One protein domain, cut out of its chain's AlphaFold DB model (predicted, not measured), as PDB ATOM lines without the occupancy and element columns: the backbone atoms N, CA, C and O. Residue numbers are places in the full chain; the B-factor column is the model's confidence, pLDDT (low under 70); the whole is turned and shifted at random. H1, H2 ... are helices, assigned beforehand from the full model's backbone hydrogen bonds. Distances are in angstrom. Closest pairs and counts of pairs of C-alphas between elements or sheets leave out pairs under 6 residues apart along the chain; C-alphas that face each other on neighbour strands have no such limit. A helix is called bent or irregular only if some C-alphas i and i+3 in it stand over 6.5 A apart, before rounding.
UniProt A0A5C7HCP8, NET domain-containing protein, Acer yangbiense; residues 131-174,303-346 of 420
ATOM      1  N   LEU A 131       1.010 -36.200   4.616       75.88
ATOM      2  CA  LEU A 131       1.629 -36.139   5.946       75.88
ATOM      3  C   LEU A 131       1.428 -37.476   6.657       75.88
ATOM      4  O   LEU A 131       0.323 -38.012   6.659       75.88
ATOM      5  N   SER A 132       2.480 -37.994   7.290       85.50
ATOM      6  CA  SER A 132       2.369 -39.167   8.160       85.50
ATOM      7  C   SER A 132       1.494 -38.864   9.383       85.50
ATOM      8  O   SER A 132       1.383 -37.715   9.816       85.50
ATOM      9  N   ASP A 133       0.911 -39.903   9.988       83.94
ATOM     10  CA  ASP A 133       0.093 -39.758  11.202       83.94
ATOM     11  C   ASP A 133       0.860 -39.043  12.331       83.94
ATOM     12  O   ASP A 133       0.292 -38.217  13.044       83.94
ATOM     13  N   SER A 134       2.169 -39.297  12.466       86.19
ATOM     14  CA  SER A 134       3.018 -38.625  13.458       86.19
ATOM     15  C   SER A 134       3.192 -37.131  13.171       86.19
ATOM     16  O   SER A 134       3.044 -36.319  14.086       86.19
ATOM     17  N   LYS A 135       3.443 -36.743  11.910       87.31
ATOM     18  CA  LYS A 135       3.507 -35.328  11.502       87.31
ATOM     19  C   LYS A 135       2.173 -34.630  11.705       87.31
ATOM     20  O   LYS A 135       2.144 -33.500  12.179       87.31
ATOM     21  N   LEU A 136       1.069 -35.306  11.401       85.81
ATOM     22  CA  LEU A 136      -0.270 -34.762  11.584       85.81
ATOM     23  C   LEU A 136      -0.583 -34.490  13.062       85.81
ATOM     24  O   LEU A 136      -1.119 -33.431  13.389       85.81
ATOM     25  N   GLU A 137      -0.247 -35.411  13.964       88.50
ATOM     26  CA  GLU A 137      -0.439 -35.194  15.404       88.50
ATOM     27  C   GLU A 137       0.490 -34.102  15.956       88.50
ATOM     28  O   GLU A 137       0.054 -33.282  16.772       88.50
ATOM     29  N   ARG A 138       1.735 -34.008  15.460       90.62
ATOM     30  CA  ARG A 138       2.638 -32.897  15.800       90.62
ATOM     31  C   ARG A 138       2.087 -31.556  15.307       90.62
ATOM     32  O   ARG A 138       2.045 -30.613  16.088       90.62
ATOM     33  N   LEU A 139       1.583 -31.485  14.074       88.50
ATOM     34  CA  LEU A 139       0.976 -30.278  13.505       88.50
ATOM     35  C   LEU A 139      -0.244 -29.827  14.313       88.50
ATOM     36  O   LEU A 139      -0.357 -28.659  14.669       88.50
ATOM     37  N   LYS A 140      -1.149 -30.753  14.654       86.00
ATOM     38  CA  LYS A 140      -2.310 -30.451  15.507       86.00
ATOM     39  C   LYS A 140      -1.885 -29.898  16.863       86.00
ATOM     40  O   LYS A 140      -2.543 -28.998  17.377       86.00
ATOM     41  N   SER A 141      -0.827 -30.453  17.449       87.00
ATOM     42  CA  SER A 141      -0.308 -30.010  18.743       87.00
ATOM     43  C   SER A 141       0.317 -28.619  18.645       87.00
ATOM     44  O   SER A 141      -0.030 -27.759  19.449       87.00
ATOM     45  N   LEU A 142       1.138 -28.366  17.617       88.25
ATOM     46  CA  LEU A 142       1.717 -27.048  17.335       88.25
ATOM     47  C   LEU A 142       0.639 -25.988  17.121       88.25
ATOM     48  O   LEU A 142       0.696 -24.939  17.744       88.25
ATOM     49  N   LEU A 143      -0.387 -26.272  16.315       87.56
ATOM     50  CA  LEU A 143      -1.491 -25.335  16.093       87.56
ATOM     51  C   LEU A 143      -2.269 -25.041  17.379       87.56
ATOM     52  O   LEU A 143      -2.672 -23.906  17.612       87.56
ATOM     53  N   ARG A 144      -2.482 -26.047  18.238       88.00
ATOM     54  CA  ARG A 144      -3.146 -25.847  19.537       88.00
ATOM     55  C   ARG A 144      -2.310 -24.989  20.478       88.00
ATOM     56  O   ARG A 144      -2.878 -24.121  21.134       88.00
ATOM     57  N   GLN A 145      -1.004 -25.236  20.537       88.81
ATOM     58  CA  GLN A 145      -0.095 -24.442  21.355       88.81
ATOM     59  C   GLN A 145       0.018 -23.012  20.814       88.81
ATOM     60  O   GLN A 145      -0.112 -22.071  21.583       88.81
ATOM     61  N   GLY A 146       0.121 -22.848  19.494       86.50
ATOM     62  CA  GLY A 146       0.120 -21.542  18.840       86.50
ATOM     63  C   GLY A 146      -1.135 -20.740  19.149       86.50
ATOM     64  O   GLY A 146      -1.038 -19.586  19.534       86.50
ATOM     65  N   VAL A 147      -2.324 -21.349  19.092       84.81
ATOM     66  CA  VAL A 147      -3.553 -20.657  19.518       84.81
ATOM     67  C   VAL A 147      -3.464 -20.214  20.981       84.81
ATOM     68  O   VAL A 147      -3.890 -19.109  21.296       84.81
ATOM     69  N   PHE A 148      -2.926 -21.045  21.874       84.38
ATOM     70  CA  PHE A 148      -2.791 -20.700  23.289       84.38
ATOM     71  C   PHE A 148      -1.813 -19.536  23.520       84.38
ATOM     72  O   PHE A 148      -2.159 -18.608  24.244       84.38
ATOM     73  N   ASP A 149      -0.648 -19.555  22.871       84.50
ATOM     74  CA  ASP A 149       0.408 -18.551  23.052       84.50
ATOM     75  C   ASP A 149       0.107 -17.227  22.330       84.50
ATOM     76  O   ASP A 149       0.441 -16.166  22.845       84.50
ATOM     77  N   LEU A 150      -0.552 -17.267  21.164       84.94
ATOM     78  CA  LEU A 150      -0.864 -16.072  20.363       84.94
ATOM     79  C   LEU A 150      -2.131 -15.346  20.832       84.94
ATOM     80  O   LEU A 150      -2.301 -14.164  20.553       84.94
ATOM     81  N   THR A 151      -3.042 -16.030  21.536       83.94
ATOM     82  CA  THR A 151      -4.254 -15.395  22.090       83.94
ATOM     83  C   THR A 151      -3.935 -14.172  22.965       83.94
ATOM     84  O   THR A 151      -4.490 -13.114  22.673       83.94
ATOM     85  N   PRO A 152      -3.054 -14.248  23.987       82.50
ATOM     86  CA  PRO A 152      -2.743 -13.084  24.819       82.50
ATOM     87  C   PRO A 152      -2.108 -11.939  24.022       82.50
ATOM     88  O   PRO A 152      -2.465 -10.791  24.253       82.50
ATOM     89  N   GLU A 153      -1.249 -12.235  23.042       81.19
ATOM     90  CA  GLU A 153      -0.620 -11.207  22.201       81.19
ATOM     91  C   GLU A 153      -1.657 -10.402  21.406       81.19
ATOM     92  O   GLU A 153      -1.515  -9.194  21.215       81.19
ATOM     93  N   VAL A 154      -2.739 -11.051  20.966       80.00
ATOM     94  CA  VAL A 154      -3.841 -10.345  20.310       80.00
ATOM     95  C   VAL A 154      -4.760  -9.651  21.316       80.00
ATOM     96  O   VAL A 154      -5.236  -8.550  21.043       80.00
ATOM     97  N   ASP A 155      -5.007 -10.253  22.477       81.31
ATOM     98  CA  ASP A 155      -5.840  -9.649  23.522       81.31
ATOM     99  C   ASP A 155      -5.216  -8.348  24.062       81.31
ATOM    100  O   ASP A 155      -5.938  -7.383  24.309       81.31
ATOM    101  N   GLU A 156      -3.885  -8.270  24.155       85.50
ATOM    102  CA  GLU A 156      -3.141  -7.051  24.515       85.50
ATOM    103  C   GLU A 156      -3.376  -5.889  23.537       85.50
ATOM    104  O   GLU A 156      -3.263  -4.724  23.916       85.50
ATOM    105  N   MET A 157      -3.757  -6.176  22.287       83.44
ATOM    106  CA  MET A 157      -4.071  -5.144  21.293       83.44
ATOM    107  C   MET A 157      -5.451  -4.511  21.503       83.44
ATOM    108  O   MET A 157      -5.731  -3.461  20.920       83.44
ATOM    109  N   LEU A 158      -6.313  -5.104  22.334       80.06
ATOM    110  CA  LEU A 158      -7.665  -4.600  22.564       80.06
ATOM    111  C   LEU A 158      -7.658  -3.243  23.275       80.06
ATOM    112  O   LEU A 158      -8.336  -2.316  22.828       80.06
ATOM    113  N   ASP A 159      -6.884  -3.112  24.350       84.06
ATOM    114  CA  ASP A 159      -6.857  -1.893  25.162       84.06
ATOM    115  C   ASP A 159      -6.348  -0.672  24.367       84.06
ATOM    116  O   ASP A 159      -7.039   0.353  24.357       84.06
ATOM    117  N   PRO A 160      -5.232  -0.758  23.609       83.75
ATOM    118  CA  PRO A 160      -4.789   0.316  22.719       83.75
ATOM    119  C   PRO A 160      -5.831   0.732  21.673       83.75
ATOM    120  O   PRO A 160      -6.003   1.925  21.403       83.75
ATOM    121  N   VAL A 161      -6.555  -0.230  21.086       81.62
ATOM    122  CA  VAL A 161      -7.615   0.054  20.103       81.62
ATOM    123  C   VAL A 161      -8.760   0.813  20.762       81.62
ATOM    124  O   VAL A 161      -9.192   1.848  20.252       81.62
ATOM    125  N   VAL A 162      -9.219   0.344  21.923       81.62
ATOM    126  CA  VAL A 162     -10.299   0.992  22.676       81.62
ATOM    127  C   VAL A 162      -9.897   2.406  23.092       81.62
ATOM    128  O   VAL A 162     -10.670   3.340  22.869       81.62
ATOM    129  N   ALA A 163      -8.686   2.588  23.625       81.88
ATOM    130  CA  ALA A 163      -8.163   3.896  24.009       81.88
ATOM    131  C   ALA A 163      -8.111   4.858  22.810       81.88
ATOM    132  O   ALA A 163      -8.594   5.989  22.892       81.88
ATOM    133  N   THR A 164      -7.620   4.389  21.658       82.19
ATOM    134  CA  THR A 164      -7.571   5.189  20.424       82.19
ATOM    135  C   THR A 164      -8.967   5.618  19.978       82.19
ATOM    136  O   THR A 164      -9.186   6.793  19.678       82.19
ATOM    137  N   CYS A 165      -9.943   4.707  19.981       79.62
ATOM    138  CA  CYS A 165     -11.327   5.024  19.622       79.62
ATOM    139  C   CYS A 165     -11.964   6.047  20.574       79.62
ATOM    140  O   CYS A 165     -12.677   6.955  20.132       79.62
ATOM    141  N   GLN A 166     -11.710   5.925  21.879       81.94
ATOM    142  CA  GLN A 166     -12.205   6.874  22.875       81.94
ATOM    143  C   GLN A 166     -11.632   8.270  22.633       81.94
ATOM    144  O   GLN A 166     -12.392   9.236  22.525       81.94
ATOM    145  N   LEU A 167     -10.315   8.373  22.452       81.12
ATOM    146  CA  LEU A 167      -9.649   9.640  22.170       81.12
ATOM    147  C   LEU A 167     -10.154  10.263  20.855       81.12
ATOM    148  O   LEU A 167     -10.437  11.461  20.808       81.12
ATOM    149  N   GLN A 168     -10.336   9.463  19.794       80.88
ATOM    150  CA  GLN A 168     -10.857   9.944  18.502       80.88
ATOM    151  C   GLN A 168     -12.258  10.546  18.654       80.88
ATOM    152  O   GLN A 168     -12.599  11.551  18.023       80.88
ATOM    153  N   THR A 169     -13.076   9.934  19.508       80.25
ATOM    154  CA  THR A 169     -14.433  10.403  19.801       80.25
ATOM    155  C   THR A 169     -14.404  11.730  20.559       80.25
ATOM    156  O   THR A 169     -15.143  12.649  20.206       80.25
ATOM    157  N   GLN A 170     -13.519  11.875  21.551       80.19
ATOM    158  CA  GLN A 170     -13.361  13.126  22.303       80.19
ATOM    159  C   GLN A 170     -12.929  14.295  21.402       80.19
ATOM    160  O   GLN A 170     -13.499  15.385  21.492       80.19
ATOM    161  N   LEU A 171     -11.993  14.054  20.481       77.06
ATOM    162  CA  LEU A 171     -11.559  15.031  19.476       77.06
ATOM    163  C   LEU A 171     -12.701  15.459  18.544       77.06
ATOM    164  O   LEU A 171     -12.912  16.651  18.310       77.06
ATOM    165  N   ARG A 172     -13.488  14.497  18.049       78.62
ATOM    166  CA  ARG A 172     -14.635  14.772  17.168       78.62
ATOM    167  C   ARG A 172     -15.719  15.587  17.871       78.62
ATOM    168  O   ARG A 172     -16.279  16.503  17.267       78.62
ATOM    169  N   ASN A 173     -15.995  15.270  19.135       74.12
ATOM    170  CA  ASN A 173     -16.990  15.980  19.930       74.12
ATOM    171  C   ASN A 173     -16.564  17.437  20.165       74.12
ATOM    172  O   ASN A 173     -17.367  18.335  19.934       74.12
ATOM    173  N   LYS A 174     -15.296  17.699  20.515       67.38
ATOM    174  CA  LYS A 174     -14.773  19.069  20.698       67.38
ATOM    175  C   LYS A 174     -14.794  19.905  19.416       67.38
ATOM    176  O   LYS A 174     -15.176  21.073  19.463       67.38
ATOM    177  N   GLN A 303      -7.446  18.528  28.236       68.06
ATOM    178  CA  GLN A 303      -8.251  19.631  27.731       68.06
ATOM    179  C   GLN A 303      -7.392  20.822  27.303       68.06
ATOM    180  O   GLN A 303      -7.603  21.331  26.203       68.06
ATOM    181  N   PHE A 304      -6.388  21.187  28.097       72.50
ATOM    182  CA  PHE A 304      -5.426  22.237  27.780       72.50
ATOM    183  C   PHE A 304      -4.594  21.929  26.524       72.50
ATOM    184  O   PHE A 304      -4.425  22.797  25.664       72.50
ATOM    185  N   LEU A 305      -4.107  20.692  26.377       71.31
ATOM    186  CA  LEU A 305      -3.339  20.260  25.202       71.31
ATOM    187  C   LEU A 305      -4.176  20.304  23.917       71.31
ATOM    188  O   LEU A 305      -3.705  20.744  22.869       71.31
ATOM    189  N   LEU A 306      -5.441  19.887  24.008       69.19
ATOM    190  CA  LEU A 306      -6.375  19.904  22.882       69.19
ATOM    191  C   LEU A 306      -6.744  21.323  22.429       69.19
ATOM    192  O   LEU A 306      -7.055  21.516  21.257       69.19
ATOM    193  N   GLU A 307      -6.721  22.299  23.336       70.88
ATOM    194  CA  GLU A 307      -7.131  23.680  23.065       70.88
ATOM    195  C   GLU A 307      -5.996  24.535  22.477       70.88
ATOM    196  O   GLU A 307      -6.244  25.362  21.602       70.88
ATOM    197  N   ASN A 308      -4.746  24.301  22.894       73.00
ATOM    198  CA  ASN A 308      -3.591  25.078  22.427       73.00
ATOM    199  C   ASN A 308      -2.901  24.475  21.193       73.00
ATOM    200  O   ASN A 308      -2.437  25.219  20.332       73.00
ATOM    201  N   ASP A 309      -2.877  23.144  21.077       77.25
ATOM    202  CA  ASP A 309      -2.080  22.414  20.082       77.25
ATOM    203  C   ASP A 309      -2.932  21.420  19.271       77.25
ATOM    204  O   ASP A 309      -2.464  20.356  18.863       77.25
ATOM    205  N   SER A 310      -4.200  21.758  19.002       78.31
ATOM    206  CA  SER A 310      -5.168  20.857  18.350       78.31
ATOM    207  C   SER A 310      -4.627  20.166  17.091       78.31
ATOM    208  O   SER A 310      -4.929  18.993  16.876       78.31
ATOM    209  N   SER A 311      -3.838  20.857  16.259       80.94
ATOM    210  CA  SER A 311      -3.253  20.275  15.045       80.94
ATOM    211  C   SER A 311      -2.151  19.257  15.343       80.94
ATOM    212  O   SER A 311      -2.088  18.219  14.690       80.94
ATOM    213  N   LEU A 312      -1.303  19.529  16.339       84.25
ATOM    214  CA  LEU A 312      -0.255  18.607  16.778       84.25
ATOM    215  C   LEU A 312      -0.875  17.372  17.445       84.25
ATOM    216  O   LEU A 312      -0.413  16.254  17.222       84.25
ATOM    217  N   VAL A 313      -1.953  17.547  18.215       83.50
ATOM    218  CA  VAL A 313      -2.695  16.426  18.812       83.50
ATOM    219  C   VAL A 313      -3.362  15.563  17.734       83.50
ATOM    220  O   VAL A 313      -3.290  14.338  17.798       83.50
ATOM    221  N   GLU A 314      -3.959  16.168  16.703       83.00
ATOM    222  CA  GLU A 314      -4.552  15.425  15.582       83.00
ATOM    223  C   GLU A 314      -3.484  14.660  14.773       83.00
ATOM    224  O   GLU A 314      -3.681  13.488  14.445       83.00
ATOM    225  N   GLU A 315      -2.324  15.273  14.507       87.56
ATOM    226  CA  GLU A 315      -1.204  14.625  13.809       87.56
ATOM    227  C   GLU A 315      -0.601  13.464  14.618       87.56
ATOM    228  O   GLU A 315      -0.395  12.371  14.083       87.56
ATOM    229  N   THR A 316      -0.355  13.669  15.915       85.06
ATOM    230  CA  THR A 316       0.188  12.634  16.811       85.06
ATOM    231  C   THR A 316      -0.790  11.478  17.002       85.06
ATOM    232  O   THR A 316      -0.381  10.320  16.915       85.06
ATOM    233  N   MET A 317      -2.086  11.762  17.163       84.75
ATOM    234  CA  MET A 317      -3.124  10.732  17.184       84.75
ATOM    235  C   MET A 317      -3.144   9.937  15.883       84.75
ATOM    236  O   MET A 317      -3.233   8.709  15.919       84.75
ATOM    237  N   LYS A 318      -3.110  10.619  14.736       85.69
ATOM    238  CA  LYS A 318      -3.126   9.944  13.441       85.69
ATOM    239  C   LYS A 318      -1.930   9.005  13.323       85.69
ATOM    240  O   LYS A 318      -2.118   7.843  12.986       85.69
ATOM    241  N   LYS A 319      -0.733   9.470  13.687       89.44
ATOM    242  CA  LYS A 319       0.480   8.645  13.699       89.44
ATOM    243  C   LYS A 319       0.324   7.404  14.581       89.44
ATOM    244  O   LYS A 319       0.648   6.310  14.135       89.44
ATOM    245  N   TYR A 320      -0.196   7.564  15.798       85.31
ATOM    246  CA  TYR A 320      -0.429   6.440  16.708       85.31
ATOM    247  C   TYR A 320      -1.464   5.451  16.152       85.31
ATOM    248  O   TYR A 320      -1.256   4.242  16.183       85.31
ATOM    249  N   SER A 321      -2.558   5.958  15.577       83.62
ATOM    250  CA  SER A 321      -3.588   5.143  14.923       83.62
ATOM    251  C   SER A 321      -3.040   4.381  13.713       83.62
ATOM    252  O   SER A 321      -3.392   3.217  13.517       83.62
ATOM    253  N   ASP A 322      -2.196   5.020  12.903       86.31
ATOM    254  CA  ASP A 322      -1.556   4.414  11.733       86.31
ATOM    255  C   ASP A 322      -0.571   3.313  12.168       86.31
ATOM    256  O   ASP A 322      -0.590   2.218  11.608       86.31
ATOM    257  N   GLU A 323       0.233   3.556  13.208       88.62
ATOM    258  CA  GLU A 323       1.151   2.567  13.794       88.62
ATOM    259  C   GLU A 323       0.400   1.359  14.368       88.62
ATOM    260  O   GLU A 323       0.740   0.209  14.078       88.62
ATOM    261  N   LEU A 324      -0.673   1.607  15.123       83.69
ATOM    262  CA  LEU A 324      -1.516   0.557  15.684       83.69
ATOM    263  C   LEU A 324      -2.179  -0.282  14.583       83.69
ATOM    264  O   LEU A 324      -2.185  -1.513  14.650       83.69
ATOM    265  N   SER A 325      -2.686   0.378  13.537       82.56
ATOM    266  CA  SER A 325      -3.276  -0.287  12.369       82.56
ATOM    267  C   SER A 325      -2.240  -1.113  11.609       82.56
ATOM    268  O   SER A 325      -2.537  -2.228  11.185       82.56
ATOM    269  N   ALA A 326      -1.011  -0.607  11.468       86.75
ATOM    270  CA  ALA A 326       0.084  -1.335  10.838       86.75
ATOM    271  C   ALA A 326       0.458  -2.597  11.633       86.75
ATOM    272  O   ALA A 326       0.654  -3.655  11.033       86.75
ATOM    273  N   ARG A 327       0.499  -2.517  12.970       85.31
ATOM    274  CA  ARG A 327       0.755  -3.676  13.838       85.31
ATOM    275  C   ARG A 327      -0.353  -4.726  13.728       85.31
ATOM    276  O   ARG A 327      -0.048  -5.894  13.505       85.31
ATOM    277  N   LEU A 328      -1.621  -4.317  13.804       82.88
ATOM    278  CA  LEU A 328      -2.763  -5.222  13.623       82.88
ATOM    279  C   LEU A 328      -2.753  -5.890  12.244       82.88
ATOM    280  O   LEU A 328      -2.907  -7.105  12.148       82.88
ATOM    281  N   GLY A 329      -2.503  -5.114  11.186       82.75
ATOM    282  CA  GLY A 329      -2.403  -5.644   9.827       82.75
ATOM    283  C   GLY A 329      -1.229  -6.612   9.649       82.75
ATOM    284  O   GLY A 329      -1.334  -7.582   8.900       82.75
ATOM    285  N   HIS A 330      -0.114  -6.395  10.353       85.19
ATOM    286  CA  HIS A 330       1.007  -7.332  10.352       85.19
ATOM    287  C   HIS A 330       0.642  -8.672  11.004       85.19
ATOM    288  O   HIS A 330       0.902  -9.722  10.413       85.19
ATOM    289  N   MET A 331       0.001  -8.635  12.175       83.69
ATOM    290  CA  MET A 331      -0.452  -9.835  12.889       83.69
ATOM    291  C   MET A 331      -1.489 -10.615  12.066       83.69
ATOM    292  O   MET A 331      -1.401 -11.836  11.943       83.69
ATOM    293  N   GLU A 332      -2.433  -9.911  11.432       83.62
ATOM    294  CA  GLU A 332      -3.390 -10.507  10.496       83.62
ATOM    295  C   GLU A 332      -2.669 -11.218   9.344       83.62
ATOM    296  O   GLU A 332      -2.928 -12.391   9.081       83.62
ATOM    297  N   LEU A 333      -1.710 -10.551   8.694       84.00
ATOM    298  CA  LEU A 333      -0.949 -11.138   7.591       84.00
ATOM    299  C   LEU A 333      -0.196 -12.410   8.012       84.00
ATOM    300  O   LEU A 333      -0.133 -13.370   7.241       84.00
ATOM    301  N   GLN A 334       0.374 -12.436   9.220       83.69
ATOM    302  CA  GLN A 334       1.056 -13.621   9.741       83.69
ATOM    303  C   GLN A 334       0.087 -14.791   9.968       83.69
ATOM    304  O   GLN A 334       0.414 -15.923   9.604       83.69
ATOM    305  N   LEU A 335      -1.123 -14.531  10.480       83.50
ATOM    306  CA  LEU A 335      -2.177 -15.546  10.601       83.50
ATOM    307  C   LEU A 335      -2.641 -16.057   9.235       83.50
ATOM    308  O   LEU A 335      -2.782 -17.266   9.044       83.50
ATOM    309  N   GLU A 336      -2.857 -15.155   8.277       84.75
ATOM    310  CA  GLU A 336      -3.294 -15.500   6.923       84.75
ATOM    311  C   GLU A 336      -2.274 -16.402   6.220       84.75
ATOM    312  O   GLU A 336      -2.655 -17.431   5.658       84.75
ATOM    313  N   LYS A 337      -0.982 -16.065   6.332       84.69
ATOM    314  CA  LYS A 337       0.117 -16.870   5.791       84.69
ATOM    315  C   LYS A 337       0.177 -18.253   6.436       84.69
ATOM    316  O   LYS A 337       0.284 -19.250   5.730       84.69
ATOM    317  N   LEU A 338       0.067 -18.326   7.764       84.25
ATOM    318  CA  LEU A 338       0.098 -19.603   8.475       84.25
ATOM    319  C   LEU A 338      -1.069 -20.510   8.062       84.25
ATOM    320  O   LEU A 338      -0.897 -21.717   7.872       84.25
ATOM    321  N   LEU A 339      -2.261 -19.931   7.900       85.44
ATOM    322  CA  LEU A 339      -3.425 -20.648   7.396       85.44
ATOM    323  C   LEU A 339      -3.194 -21.162   5.972       85.44
ATOM    324  O   LEU A 339      -3.516 -22.319   5.704       85.44
ATOM    325  N   ASP A 340      -2.619 -20.353   5.081       85.88
ATOM    326  CA  ASP A 340      -2.297 -20.779   3.716       85.88
ATOM    327  C   ASP A 340      -1.270 -21.913   3.697       85.88
ATOM    328  O   ASP A 340      -1.484 -22.911   3.006       85.88
ATOM    329  N   ASP A 341      -0.211 -21.829   4.506       84.12
ATOM    330  CA  ASP A 341       0.818 -22.868   4.602       84.12
ATOM    331  C   ASP A 341       0.209 -24.213   5.028       84.12
ATOM    332  O   ASP A 341       0.454 -25.243   4.393       84.12
ATOM    333  N   VAL A 342      -0.664 -24.216   6.040       85.44
ATOM    334  CA  VAL A 342      -1.363 -25.429   6.501       85.44
ATOM    335  C   VAL A 342      -2.350 -25.942   5.454       85.44
ATOM    336  O   VAL A 342      -2.395 -27.142   5.161       85.44
ATOM    337  N   VAL A 343      -3.159 -25.051   4.879       88.25
ATOM    338  CA  VAL A 343      -4.214 -25.422   3.933       88.25
ATOM    339  C   VAL A 343      -3.635 -25.875   2.589       88.25
ATOM    340  O   VAL A 343      -4.210 -26.760   1.953       88.25
ATOM    341  N   SER A 344      -2.461 -25.384   2.189       87.38
ATOM    342  CA  SER A 344      -1.747 -25.825   0.982       87.38
ATOM    343  C   SER A 344      -1.438 -27.327   0.975       87.38
ATOM    344  O   SER A 344      -1.302 -27.935  -0.086       87.38
ATOM    345  N   LYS A 345      -1.382 -27.948   2.159       86.00
ATOM    346  CA  LYS A 345      -1.138 -29.385   2.347       86.00
ATOM    347  C   LYS A 345      -2.421 -30.213   2.348       86.00
ATOM    348  O   LYS A 345      -2.361 -31.439   2.462       86.00
ATOM    349  N   CYS A 346      -3.582 -29.571   2.218       88.06
ATOM    350  CA  CYS A 346      -4.833 -30.281   2.019       88.06
ATOM    351  C   CYS A 346      -4.863 -30.916   0.627       88.06
ATOM    352  O   CYS A 346      -4.454 -30.310  -0.364       88.06
TER     353      CYS A 346
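Overview. This is residues 131 to 174 and 303 to 346 of the 420 residues of the protein "NET domain-containing protein" of Acer yangbiense (UniProt A0A5C7HCP8). This is a long, thin rod of two rows of helix: the long helix H4, 48.5 A from first to last C-alpha, makes one row, and H1 and H2, set end to end, make the other and run back along H4 the other way, with the first part of H1 reaching beyond the end of H4. The short H3 sits at the end where H4 begins, and residues 132 to 138, of which 133 to 138 belong to H1, stick out at the other end. The pairing is loose, with H2 touching H4 and H1 only near it. The printed part has 88 residues with four named helices, H1, H2, H3 and H4 along the chain, and no named strand: all helix. The whole is extended, with a radius of gyration of the C-alphas of 20.0 A and spans of 66 by 20 by 16 A.

Arrangement. Start with the longest helix, H4, residues 310 to 343. Look beside its residues 317 to 324, which alone touch H2, residues 158 to 174; the closest C-alphas are those of Thr 164 and Ser 321, 6.8 A apart. H2 and H4 run opposite ways at a shallow tilt of 33 degrees, only just short of steep. H1, residues 133 to 155, and H4 are near each other, with 9 pairs of C-alphas within 10 A and no pair within 8 A. H1 and H2 meet only through their link. H3, residues 303 to 308, is close to H4 but not clearly touching; their closest C-alphas, those of Leu 306 and Val 313, are 6.5 A apart, and the tilt is a steep 67 degrees, opposite ways. H3 is also close to H2 but not clearly touching, with the C-alphas of Leu 171 and Leu 306 closest at 7.9 A. H1 and H3 are apart. Every O i to N i+4 pair is within hydrogen-bond range in H2, H3 and H4; in H1 it is 17 of 19.

Along the chain. Find C-alpha 310 at (-5.168, 20.857, 18.350); from there H4 runs 48.5 A to C-alpha 343 at (-4.214, -25.422, 3.933). H1 begins at C-alpha 133, (0.093, -39.758, 11.202), and spans 33.1 A. It has a kink of 27 degrees near residue 149 and is irregular, but only just: C-alphas 149 and 152 are 6.6 A apart. H2 spans 24.8 A, and H3 has six residues.

Size, cuts and confidence. The C-alphas farthest apart, those of Ser 132 and Asn 308, are 66.1 A apart. Residues 175 to 302 are not printed; look across this cut, between H2 and H3, and C-alphas 174 and 303 are 9.6 A apart. The links H1 to H2 and H3 to H4 are tight. The mean pLDDT of the printed part is 82.9, and residues 174, 303 and 306 are under 70.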